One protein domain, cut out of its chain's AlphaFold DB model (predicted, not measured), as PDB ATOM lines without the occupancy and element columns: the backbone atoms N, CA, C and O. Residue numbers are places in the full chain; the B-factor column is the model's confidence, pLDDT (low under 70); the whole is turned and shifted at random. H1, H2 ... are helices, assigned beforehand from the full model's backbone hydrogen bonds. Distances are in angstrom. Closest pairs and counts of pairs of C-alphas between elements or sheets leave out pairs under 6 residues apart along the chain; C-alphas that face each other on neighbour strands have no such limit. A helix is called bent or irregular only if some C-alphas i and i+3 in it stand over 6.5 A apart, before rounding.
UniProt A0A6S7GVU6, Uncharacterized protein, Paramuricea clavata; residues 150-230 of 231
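AT A GLANCE: This is residues 150 to 230 of the 231 residues of an uncharacterized protein of Paramuricea clavata (UniProt A0A6S7GVU6). Two longer helices, H1 and H2, cross near their middles as an X, and the three short helices H3, H4 and H5 follow one another past the first half of H1, H3 near its first residues and H5 near Leu 159. H1 has a kink near residue 162, just past the place where H2 crosses it. The printed part has 81 residues with five named helices, in the order H1 H2 H3 H4 H5, and no named strand; the class is all helix. The whole is compact, with a radius of gyration of the C-alphas of 12.3 A, and flat, spanning 33 by 30 by 16 A.

HOW THE PARTS SIT: Start with H1, residues 150 to 168, the hub, which touches three other helices. It has a kink of 40 degrees near residue 162 and is irregular, only just: C-alphas 159 and 162 are 6.7 A apart. Look next at H2, residues 175 to 188, which touches H1; their closest C-alphas, of Ala 161 and Gly 182, are 4.5 A apart. Their lines stand at a steep tilt of 69 degrees, only just short of about perpendicular, and run opposite ways. H3, residues 196 to 202, touches H1 at residues 150 to 154 alone, about perpendicular at 90 degrees, the closest C-alphas being those of Leu 150 and Leu 199, 6.3 A apart. H4, residues 207 to 216, only just touches H1, at residues 155 to 158 alone, with 3 pairs of C-alphas within 8 A; the closest are those of Val 155 and Leu 214, 7.1 A apart. H5, residues 222 to 228, touches H4 about perpendicular, at 77 degrees, with the C-alphas of Gln 211 and Ala 222 closest at 5.6 A. H5 is close to H1 but not clearly touching; the closest C-alphas, of Leu 159 and Leu 226, are 6.9 A apart. The helix packing is mostly crossed: of the four touching pairs, 0 are at a shallow tilt. H5 is apart from H2 and from H3. In H2, H3, H4 and H5 every O i to N i+4 pair is within hydrogen-bond range; in H1, 12 of 15 are.

IN THESE COORDINATES: Find C-alpha 150 at (18.689, -19.081, -50.784); from there H1 runs 25.3 A to C-alpha 168. H2 begins at C-alpha 175, (20.485, -8.789, -31.401), and runs 19.9 A to C-alpha 188. H3, residues 196 to 202, is 9.9 A long and H4, residues 207 to 216, 14.2 A. H5 runs 10.1 A from C-alpha 222 to C-alpha 228 at (35.097, -10.337, -34.743).

THE WHOLE: The two C-alphas farthest apart, of Glu 192 and Arg 224, are 34.2 A apart. The printed part has no cut and no long link; H3 to H4 and H4 to H5 are tight links. Mean pLDDT of the printed part is 73.3, and it is under 70 at residues 163 to 174 and 217 to 230 of this model.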
ATOM      1  N   LEU A 150      19.437 -19.932 -51.707       72.56
ATOM      2  CA  LEU A 150      18.689 -19.081 -50.784       72.56
ATOM      3  C   LEU A 150      19.256 -19.155 -49.362       72.56
ATOM      4  O   LEU A 150      19.320 -18.139 -48.676       72.56
ATOM      5  N   LYS A 151      19.706 -20.337 -48.925       75.88
ATOM      6  CA  LYS A 151      20.334 -20.530 -47.613       75.88
ATOM      7  C   LYS A 151      21.662 -19.777 -47.539       75.88
ATOM      8  O   LYS A 151      21.868 -19.027 -46.592       75.88
ATOM      9  N   THR A 152      22.496 -19.868 -48.574       79.19
ATOM     10  CA  THR A 152      23.757 -19.112 -48.659       79.19
ATOM     11  C   THR A 152      23.519 -17.597 -48.638       79.19
ATOM     12  O   THR A 152      24.256 -16.868 -47.971       79.19
ATOM     13  N   MET A 153      22.460 -17.105 -49.297       76.19
ATOM     14  CA  MET A 153      22.069 -15.692 -49.204       76.19
ATOM     15  C   MET A 153      21.684 -15.278 -47.782       76.19
ATOM     16  O   MET A 153      22.140 -14.235 -47.316       76.19
ATOM     17  N   VAL A 154      20.886 -16.089 -47.081       81.88
ATOM     18  CA  VAL A 154      20.510 -15.821 -45.683       81.88
ATOM     19  C   VAL A 154      21.749 -15.804 -44.787       81.88
ATOM     20  O   VAL A 154      21.933 -14.856 -44.030       81.88
ATOM     21  N   VAL A 155      22.631 -16.799 -44.907       80.94
ATOM     22  CA  VAL A 155      23.873 -16.897 -44.120       80.94
ATOM     23  C   VAL A 155      24.753 -15.669 -44.335       80.94
ATOM     24  O   VAL A 155      25.185 -15.038 -43.371       80.94
ATOM     25  N   LYS A 156      24.969 -15.277 -45.595       80.81
ATOM     26  CA  LYS A 156      25.757 -14.091 -45.935       80.81
ATOM     27  C   LYS A 156      25.135 -12.815 -45.364       80.81
ATOM     28  O   LYS A 156      25.836 -12.025 -44.740       80.81
ATOM     29  N   ALA A 157      23.823 -12.641 -45.510       83.19
ATOM     30  CA  ALA A 157      23.117 -11.479 -44.977       83.19
ATOM     31  C   ALA A 157      23.180 -11.399 -43.444       83.19
ATOM     32  O   ALA A 157      23.355 -10.316 -42.894       83.19
ATOM     33  N   VAL A 158      23.084 -12.536 -42.748       82.31
ATOM     34  CA  VAL A 158      23.225 -12.613 -41.286       82.31
ATOM     35  C   VAL A 158      24.641 -12.236 -40.841       82.31
ATOM     36  O   VAL A 158      24.796 -11.546 -39.836       82.31
ATOM     37  N   LEU A 159      25.669 -12.635 -41.593       79.25
ATOM     38  CA  LEU A 159      27.061 -12.258 -41.321       79.25
ATOM     39  C   LEU A 159      27.355 -10.782 -41.632       79.25
ATOM     40  O   LEU A 159      28.163 -10.159 -40.941       79.25
ATOM     41  N   ASP A 160      26.691 -10.207 -42.636       75.44
ATOM     42  CA  ASP A 160      26.869  -8.808 -43.029       75.44
ATOM     43  C   ASP A 160      26.035  -7.829 -42.176       75.44
ATOM     44  O   ASP A 160      26.422  -6.669 -42.019       75.44
ATOM     45  N   ALA A 161      24.933  -8.268 -41.556       76.88
ATOM     46  CA  ALA A 161      24.054  -7.398 -40.764       76.88
ATOM     47  C   ALA A 161      24.768  -6.642 -39.614       76.88
ATOM     48  O   ALA A 161      24.574  -5.426 -39.491       76.88
ATOM     49  N   PRO A 162      25.650  -7.274 -38.811       70.31
ATOM     50  CA  PRO A 162      26.434  -6.570 -37.793       70.31
ATOM     51  C   PRO A 162      27.432  -5.567 -38.381       70.31
ATOM     52  O   PRO A 162      27.628  -4.491 -37.814       70.31
ATOM     53  N   ARG A 163      28.029  -5.879 -39.541       68.38
ATOM     54  CA  ARG A 163      28.984  -4.992 -40.222       68.38
ATOM     55  C   ARG A 163      28.297  -3.718 -40.701       68.38
ATOM     56  O   ARG A 163      28.823  -2.623 -40.512       68.38
ATOM     57  N   ILE A 164      27.102  -3.840 -41.279       61.94
ATOM     58  CA  ILE A 164      26.335  -2.695 -41.789       61.94
ATOM     59  C   ILE A 164      25.819  -1.825 -40.629       61.94
ATOM     60  O   ILE A 164      25.797  -0.598 -40.743       61.94
ATOM     61  N   LYS A 165      25.491  -2.415 -39.469       64.69
ATOM     62  CA  LYS A 165      25.147  -1.657 -38.251       64.69
ATOM     63  C   LYS A 165      26.264  -0.695 -37.834       64.69
ATOM     64  O   LYS A 165      25.982   0.473 -37.575       64.69
ATOM     65  N   HIS A 166      27.514  -1.160 -37.778       58.72
ATOM     66  CA  HIS A 166      28.636  -0.320 -37.338       58.72
ATOM     67  C   HIS A 166      28.830   0.912 -38.241       58.72
ATOM     68  O   HIS A 166      29.207   1.981 -37.770       58.72
ATOM     69  N   HIS A 167      28.497   0.789 -39.529       54.22
ATOM     70  CA  HIS A 167      28.640   1.864 -40.512       54.22
ATOM     71  C   HIS A 167      27.405   2.775 -40.627       54.22
ATOM     72  O   HIS A 167      27.523   3.880 -41.149       54.22
ATOM     73  N   SER A 168      26.229   2.348 -40.150       56.62
ATOM     74  CA  SER A 168      24.960   3.077 -40.327       56.62
ATOM     75  C   SER A 168      24.530   3.921 -39.119       56.62
ATOM     76  O   SER A 168      23.579   4.692 -39.231       56.62
ATOM     77  N   GLY A 169      25.209   3.814 -37.969       57.91
ATOM     78  CA  GLY A 169      24.931   4.640 -36.781       57.91
ATOM     79  C   GLY A 169      23.572   4.378 -36.116       57.91
ATOM     80  O   GLY A 169      23.122   5.170 -35.288       57.91
ATOM     81  N   VAL A 170      22.897   3.281 -36.471       60.22
ATOM     82  CA  VAL A 170      21.573   2.932 -35.940       60.22
ATOM     83  C   VAL A 170      21.701   2.435 -34.494       60.22
ATOM     84  O   VAL A 170      22.522   1.568 -34.185       60.22
ATOM     85  N   SER A 171      20.876   2.976 -33.589       55.38
ATOM     86  CA  SER A 171      20.811   2.556 -32.183       55.38
ATOM     87  C   SER A 171      20.013   1.261 -32.064       55.38
ATOM     88  O   SER A 171      18.787   1.260 -31.999       55.38
ATOM     89  N   VAL A 172      20.731   0.144 -32.096       59.41
ATOM     90  CA  VAL A 172      20.160  -1.201 -32.033       59.41
ATOM     91  C   VAL A 172      20.318  -1.723 -30.604       59.41
ATOM     92  O   VAL A 172      21.452  -1.847 -30.132       59.41
ATOM     93  N   LYS A 173      19.202  -1.984 -29.911       65.12
ATOM     94  CA  LYS A 173      19.191  -2.333 -28.478       65.12
ATOM     95  C   LYS A 173      19.388  -3.828 -28.243       65.12
ATOM     96  O   LYS A 173      19.930  -4.205 -27.207       65.12
ATOM     97  N   THR A 174      18.967  -4.657 -29.195       69.00
ATOM     98  CA  THR A 174      18.990  -6.121 -29.089       69.00
ATOM     99  C   THR A 174      19.621  -6.771 -30.323       69.00
ATOM    100  O   THR A 174      19.872  -6.112 -31.332       69.00
ATOM    101  N   PHE A 175      19.950  -8.060 -30.246       72.88
ATOM    102  CA  PHE A 175      20.485  -8.789 -31.401       72.88
ATOM    103  C   PHE A 175      19.387  -9.066 -32.441       72.88
ATOM    104  O   PHE A 175      19.643  -9.076 -33.641       72.88
ATOM    105  N   GLU A 176      18.150  -9.215 -31.985       79.94
ATOM    106  CA  GLU A 176      16.950  -9.390 -32.796       79.94
ATOM    107  C   GLU A 176      16.744  -8.200 -33.736       79.94
ATOM    108  O   GLU A 176      16.506  -8.392 -34.926       79.94
ATOM    109  N   ASP A 177      16.961  -6.982 -33.243       76.38
ATOM    110  CA  ASP A 177      16.918  -5.775 -34.068       76.38
ATOM    111  C   ASP A 177      18.021  -5.785 -35.164       76.38
ATOM    112  O   ASP A 177      17.821  -5.261 -36.263       76.38
ATOM    113  N   VAL A 178      19.194  -6.398 -34.909       77.88
ATOM    114  CA  VAL A 178      20.257  -6.584 -35.930       77.88
ATOM    115  C   VAL A 178      19.782  -7.547 -37.013       77.88
ATOM    116  O   VAL A 178      19.994  -7.297 -38.199       77.88
ATOM    117  N   LEU A 179      19.126  -8.638 -36.615       81.94
ATOM    118  CA  LEU A 179      18.554  -9.595 -37.556       81.94
ATOM    119  C   LEU A 179      17.422  -8.971 -38.365       81.94
ATOM    120  O   LEU A 179      17.363  -9.181 -39.568       81.94
ATOM    121  N   GLU A 180      16.545  -8.182 -37.753       82.62
ATOM    122  CA  GLU A 180      15.473  -7.493 -38.470       82.62
ATOM    123  C   GLU A 180      16.031  -6.482 -39.478       82.62
ATOM    124  O   GLU A 180      15.563  -6.406 -40.617       82.62
ATOM    125  N   TYR A 181      17.092  -5.768 -39.103       78.94
ATOM    126  CA  TYR A 181      17.797  -4.874 -40.011       78.94
ATOM    127  C   TYR A 181      18.445  -5.631 -41.179       78.94
ATOM    128  O   TYR A 181      18.239  -5.269 -42.339       78.94
ATOM    129  N   GLY A 182      19.167  -6.720 -40.896       82.00
ATOM    130  CA  GLY A 182      19.754  -7.593 -41.916       82.00
ATOM    131  C   GLY A 182      18.705  -8.180 -42.854       82.00
ATOM    132  O   GLY A 182      18.893  -8.198 -44.070       82.00
ATOM    133  N   LYS A 183      17.559  -8.576 -42.293       83.75
ATOM    134  CA  LYS A 183      16.396  -9.052 -43.032       83.75
ATOM    135  C   LYS A 183      15.933  -7.966 -43.989       83.75
ATOM    136  O   LYS A 183      15.951  -8.167 -45.198       83.75
ATOM    137  N   LYS A 184      15.577  -6.789 -43.470       82.44
ATOM    138  CA  LYS A 184      15.114  -5.651 -44.272       82.44
ATOM    139  C   LYS A 184      16.099  -5.311 -45.391       82.44
ATOM    140  O   LYS A 184      15.670  -5.104 -46.523       82.44
ATOM    141  N   GLN A 185      17.396  -5.301 -45.100       79.62
ATOM    142  CA  GLN A 185      18.430  -5.021 -46.092       79.62
ATOM    143  C   GLN A 185      18.486  -6.085 -47.190       79.62
ATOM    144  O   GLN A 185      18.562  -5.730 -48.368       79.62
ATOM    145  N   LEU A 186      18.412  -7.368 -46.820       82.50
ATOM    146  CA  LEU A 186      18.341  -8.458 -47.784       82.50
ATOM    147  C   LEU A 186      17.128  -8.257 -48.689       82.50
ATOM    148  O   LEU A 186      17.314  -8.102 -49.887       82.50
ATOM    149  N   PHE A 187      15.925  -8.122 -48.123       79.50
ATOM    150  CA  PHE A 187      14.687  -7.939 -48.892       79.50
ATOM    151  C   PHE A 187      14.666  -6.670 -49.756       79.50
ATOM    152  O   PHE A 187      14.062  -6.684 -50.820       79.50
ATOM    153  N   THR A 188      15.352  -5.601 -49.346       79.50
ATOM    154  CA  THR A 188      15.493  -4.375 -50.157       79.50
ATOM    155  C   THR A 188      16.439  -4.575 -51.347       79.50
ATOM    156  O   THR A 188      16.302  -3.901 -52.361       79.50
ATOM    157  N   SER A 189      17.397  -5.497 -51.225       73.62
ATOM    158  CA  SER A 189      18.410  -5.787 -52.250       73.62
ATOM    159  C   SER A 189      18.069  -7.030 -53.088       73.62
ATOM    160  O   SER A 189      18.897  -7.468 -53.884       73.62
ATOM    161  N   LEU A 190      16.893  -7.635 -52.882       80.19
ATOM    162  CA  LEU A 190      16.454  -8.824 -53.612       80.19
ATOM    163  C   LEU A 190      15.932  -8.455 -55.005       80.19
ATOM    164  O   LEU A 190      15.249  -7.450 -55.190       80.19
ATOM    165  N   HIS A 191      16.220  -9.325 -55.971       70.25
ATOM    166  CA  HIS A 191      15.648  -9.284 -57.312       70.25
ATOM    167  C   HIS A 191      14.289 -10.023 -57.346       70.25
ATOM    168  O   HIS A 191      14.030 -10.895 -56.515       70.25
ATOM    169  N   GLU A 192      13.404  -9.670 -58.291       70.44
ATOM    170  CA  GLU A 192      12.033 -10.222 -58.414       70.44
ATOM    171  C   GLU A 192      11.979 -11.744 -58.655       70.44
ATOM    172  O   GLU A 192      10.947 -12.377 -58.440       70.44
ATOM    173  N   ASP A 193      13.082 -12.351 -59.087       70.00
ATOM    174  CA  ASP A 193      13.220 -13.783 -59.363       70.00
ATOM    175  C   ASP A 193      13.449 -14.636 -58.103       70.00
ATOM    176  O   ASP A 193      13.453 -15.872 -58.172       70.00
ATOM    177  N   VAL A 194      13.612 -13.995 -56.944       75.62
ATOM    178  CA  VAL A 194      13.913 -14.658 -55.680       75.62
ATOM    179  C   VAL A 194      12.648 -14.869 -54.836       75.62
ATOM    180  O   VAL A 194      11.924 -13.936 -54.501       75.62
ATOM    181  N   ASP A 195      12.407 -16.115 -54.411       76.25
ATOM    182  CA  ASP A 195      11.228 -16.486 -53.618       76.25
ATOM    183  C   ASP A 195      11.297 -15.943 -52.170       76.25
ATOM    184  O   ASP A 195      11.764 -16.612 -51.239       76.25
ATOM    185  N   VAL A 196      10.761 -14.736 -51.980       78.75
ATOM    186  CA  VAL A 196      10.630 -13.997 -50.706       78.75
ATOM    187  C   VAL A 196      10.047 -14.862 -49.577       78.75
ATOM    188  O   VAL A 196      10.504 -14.794 -48.433       78.75
ATOM    189  N   GLU A 197       9.065 -15.715 -49.878       76.75
ATOM    190  CA  GLU A 197       8.434 -16.601 -48.891       76.75
ATOM    191  C   GLU A 197       9.380 -17.695 -48.377       76.75
ATOM    192  O   GLU A 197       9.376 -18.029 -47.188       76.75
ATOM    193  N   ILE A 198      10.216 -18.251 -49.259       79.38
ATOM    194  CA  ILE A 198      11.197 -19.274 -48.882       79.38
ATOM    195  C   ILE A 198      12.295 -18.627 -48.042       79.38
ATOM    196  O   ILE A 198      12.623 -19.142 -46.977       79.38
ATOM    197  N   LEU A 199      12.787 -17.453 -48.448       80.00
ATOM    198  CA  LEU A 199      13.733 -16.665 -47.653       80.00
ATOM    199  C   LEU A 199      13.197 -16.315 -46.272       80.00
ATOM    200  O   LEU A 199      13.906 -16.458 -45.284       80.00
ATOM    201  N   THR A 200      11.932 -15.911 -46.186       81.44
ATOM    202  CA  THR A 200      11.295 -15.596 -44.901       81.44
ATOM    203  C   THR A 200      11.190 -16.828 -44.002       81.44
ATOM    204  O   THR A 200      11.269 -16.698 -42.782       81.44
ATOM    205  N   THR A 201      11.036 -18.015 -44.594       81.38
ATOM    206  CA  THR A 201      11.000 -19.292 -43.864       81.38
ATOM    207  C   THR A 201      12.390 -19.713 -43.385       81.38
ATOM    208  O   THR A 201      12.514 -20.261 -42.295       81.38
ATOM    209  N   LEU A 202      13.426 -19.453 -44.184       80.50
ATOM    210  CA  LEU A 202      14.819 -19.773 -43.859       80.50
ATOM    211  C   LEU A 202      15.473 -18.742 -42.926       80.50
ATOM    212  O   LEU A 202      16.526 -19.019 -42.357       80.50
ATOM    213  N   TRP A 203      14.882 -17.553 -42.782       86.00
ATOM    214  CA  TRP A 203      15.455 -16.477 -41.984       86.00
ATOM    215  C   TRP A 203      15.439 -16.814 -40.482       86.00
ATOM    216  O   TRP A 203      14.360 -17.060 -39.928       86.00
ATOM    217  N   PRO A 204      16.592 -16.771 -39.791       84.44
ATOM    218  CA  PRO A 204      16.657 -17.056 -38.364       84.44
ATOM    219  C   PRO A 204      15.952 -15.960 -37.558       84.44
ATOM    220  O   PRO A 204      16.149 -14.768 -37.798       84.44
ATOM    221  N   LYS A 205      15.119 -16.355 -36.590       80.62
ATOM    222  CA  LYS A 205      14.358 -15.413 -35.746       80.62
ATOM    223  C   LYS A 205      15.011 -15.187 -34.388       80.62
ATOM    224  O   LYS A 205      14.695 -14.209 -33.723       80.62
ATOM    225  N   SER A 206      15.903 -16.086 -33.985       80.19
ATOM    226  CA  SER A 206      16.610 -16.035 -32.711       80.19
ATOM    227  C   SER A 206      18.111 -16.260 -32.884       80.19
ATOM    228  O   SER A 206      18.570 -16.837 -33.873       80.19
ATOM    229  N   TRP A 207      18.887 -15.866 -31.873       78.69
ATOM    230  CA  TRP A 207      20.319 -16.172 -31.802       78.69
ATOM    231  C   TRP A 207      20.602 -17.684 -31.900       78.69
ATOM    232  O   TRP A 207      21.576 -18.095 -32.529       78.69
ATOM    233  N   ASN A 208      19.736 -18.525 -31.329       80.50
ATOM    234  CA  ASN A 208      19.895 -19.976 -31.394       80.50
ATOM    235  C   ASN A 208      19.747 -20.504 -32.832       80.50
ATOM    236  O   ASN A 208      20.527 -21.355 -33.252       80.50
ATOM    237  N   ASP A 209      18.815 -19.941 -33.604       81.75
ATOM    238  CA  ASP A 209      18.642 -20.284 -35.021       81.75
ATOM    239  C   ASP A 209      19.855 -19.850 -35.847       81.75
ATOM    240  O   ASP A 209      20.289 -20.579 -36.731       81.75
ATOM    241  N   VAL A 210      20.449 -18.692 -35.535       81.56
ATOM    242  CA  VAL A 210      21.693 -18.228 -36.174       81.56
ATOM    243  C   VAL A 210      22.850 -19.178 -35.881       81.56
ATOM    244  O   VAL A 210      23.607 -19.518 -36.786       81.56
ATOM    245  N   GLN A 211      22.993 -19.629 -34.632       76.12
ATOM    246  CA  GLN A 211      24.026 -20.601 -34.277       76.12
ATOM    247  C   GLN A 211      23.818 -21.937 -34.984       76.12
ATOM    248  O   GLN A 211      24.795 -22.518 -35.447       76.12
ATOM    249  N   LEU A 212      22.576 -22.417 -35.071       80.50
ATOM    250  CA  LEU A 212      22.251 -23.647 -35.790       80.50
ATOM    251  C   LEU A 212      22.564 -23.500 -37.282       80.50
ATOM    252  O   LEU A 212      23.266 -24.339 -37.838       80.50
ATOM    253  N   LEU A 213      22.132 -22.393 -37.888       81.12
ATOM    254  CA  LEU A 213      22.379 -22.072 -39.287       81.12
ATOM    255  C   LEU A 213      23.881 -22.025 -39.591       81.12
ATOM    256  O   LEU A 213      24.337 -22.661 -40.529       81.12
ATOM    257  N   LEU A 214      24.670 -21.326 -38.776       78.25
ATOM    258  CA  LEU A 214      26.119 -21.221 -38.962       78.25
ATOM    259  C   LEU A 214      26.844 -22.546 -38.686       78.25
ATOM    260  O   LEU A 214      27.800 -22.880 -39.379       78.25
ATOM    261  N   LYS A 215      26.371 -23.337 -37.720       77.50
ATOM    262  CA  LYS A 215      26.914 -24.670 -37.444       77.50
ATOM    263  C   LYS A 215      26.680 -25.630 -38.610       77.50
ATOM    264  O   LYS A 215      27.574 -26.400 -38.944       77.50
ATOM    265  N   GLU A 216      25.507 -25.573 -39.240       71.94
ATOM    266  CA  GLU A 216      25.205 -26.336 -40.459       71.94
ATOM    267  C   GLU A 216      26.087 -25.928 -41.647       71.94
ATOM    268  O   GLU A 216      26.337 -26.737 -42.534       71.94
ATOM    269  N   GLU A 217      26.580 -24.692 -41.652       68.31
ATOM    270  CA  GLU A 217      27.498 -24.160 -42.665       68.31
ATOM    271  C   GLU A 217      28.978 -24.437 -42.342       68.31
ATOM    272  O   GLU A 217      29.862 -24.050 -43.101       68.31
ATOM    273  N   GLY A 218      29.271 -25.116 -41.226       68.56
ATOM    274  CA  GLY A 218      30.633 -25.475 -40.822       68.56
ATOM    275  C   GLY A 218      31.351 -24.426 -39.968       68.56
ATOM    276  O   GLY A 218      32.534 -24.584 -39.674       68.56
ATOM    277  N   PHE A 219      30.664 -23.375 -39.513       67.81
ATOM    278  CA  PHE A 219      31.233 -22.441 -38.543       67.81
ATOM    279  C   PHE A 219      31.139 -23.043 -37.133       67.81
ATOM    280  O   PHE A 219      30.089 -22.999 -36.489       67.81
ATOM    281  N   GLU A 220      32.251 -23.593 -36.634       59.72
ATOM    282  CA  GLU A 220      32.338 -24.219 -35.301       59.72
ATOM    283  C   GLU A 220      31.998 -23.256 -34.152       59.72
ATOM    284  O   GLU A 220      31.443 -23.676 -33.135       59.72
ATOM    285  N   ASP A 221      32.283 -21.958 -34.316       64.00
ATOM    286  CA  ASP A 221      31.993 -20.940 -33.306       64.00
ATOM    287  C   ASP A 221      31.403 -19.665 -33.931       64.00
ATOM    288  O   ASP A 221      32.068 -18.645 -34.133       64.00
ATOM    289  N   ALA A 222      30.101 -19.727 -34.218       62.56
ATOM    290  CA  ALA A 222      29.287 -18.603 -34.678       62.56
ATOM    291  C   ALA A 222      29.457 -17.330 -33.825       62.56
ATOM    292  O   ALA A 222      29.410 -16.217 -34.353       62.56
ATOM    293  N   LYS A 223      29.688 -17.479 -32.508       61.91
ATOM    294  CA  LYS A 223      29.916 -16.338 -31.612       61.91
ATOM    295  C   LYS A 223      31.218 -15.644 -31.962       61.91
ATOM    296  O   LYS A 223      31.201 -14.434 -32.136       61.91
ATOM    297  N   ARG A 224      32.325 -16.375 -32.112       62.78
ATOM    298  CA  ARG A 224      33.625 -15.773 -32.463       62.78
ATOM    299  C   ARG A 224      33.573 -15.014 -33.778       62.78
ATOM    300  O   ARG A 224      34.077 -13.899 -33.841       62.78
ATOM    301  N   VAL A 225      32.937 -15.590 -34.796       62.91
ATOM    302  CA  VAL A 225      32.811 -14.955 -36.114       62.91
ATOM    303  C   VAL A 225      32.057 -13.629 -36.005       62.91
ATOM    304  O   VAL A 225      32.519 -12.615 -36.512       62.91
ATOM    305  N   LEU A 226      30.939 -13.603 -35.280       64.56
ATOM    306  CA  LEU A 226      30.134 -12.391 -35.121       64.56
ATOM    307  C   LEU A 226      30.768 -11.374 -34.152       64.56
ATOM    308  O   LEU A 226      30.679 -10.176 -34.403       64.56
ATOM    309  N   TYR A 227      31.473 -11.819 -33.105       63.38
ATOM    310  CA  TYR A 227      32.252 -10.947 -32.213       63.38
ATOM    311  C   TYR A 227      33.410 -10.252 -32.938       63.38
ATOM    312  O   TYR A 227      33.662  -9.079 -32.675       63.38
ATOM    313  N   LEU A 228      34.072 -10.936 -33.878       61.25
ATOM    314  CA  LEU A 228      35.097 -10.337 -34.743       61.25
ATOM    315  C   LEU A 228      34.532  -9.259 -35.678       61.25
ATOM    316  O   LEU A 228      35.284  -8.408 -36.135       61.25
ATOM    317  N   PHE A 229      33.229  -9.283 -35.966       57.88
ATOM    318  CA  PHE A 229      32.561  -8.255 -36.770       57.88
ATOM    319  C   PHE A 229      31.930  -7.129 -35.950       57.88
ATOM    320  O   PHE A 229      31.455  -6.156 -36.532       57.88
ATOM    321  N   LEU A 230      31.916  -7.260 -34.622       55.00
ATOM    322  CA  LEU A 230      31.390  -6.268 -33.682       55.00
ATOM    323  C   LEU A 230      32.488  -5.543 -32.881       55.00
ATOM    324  O   LEU A 230      32.155  -4.596 -32.170       55.00
TER     325      LEU A 230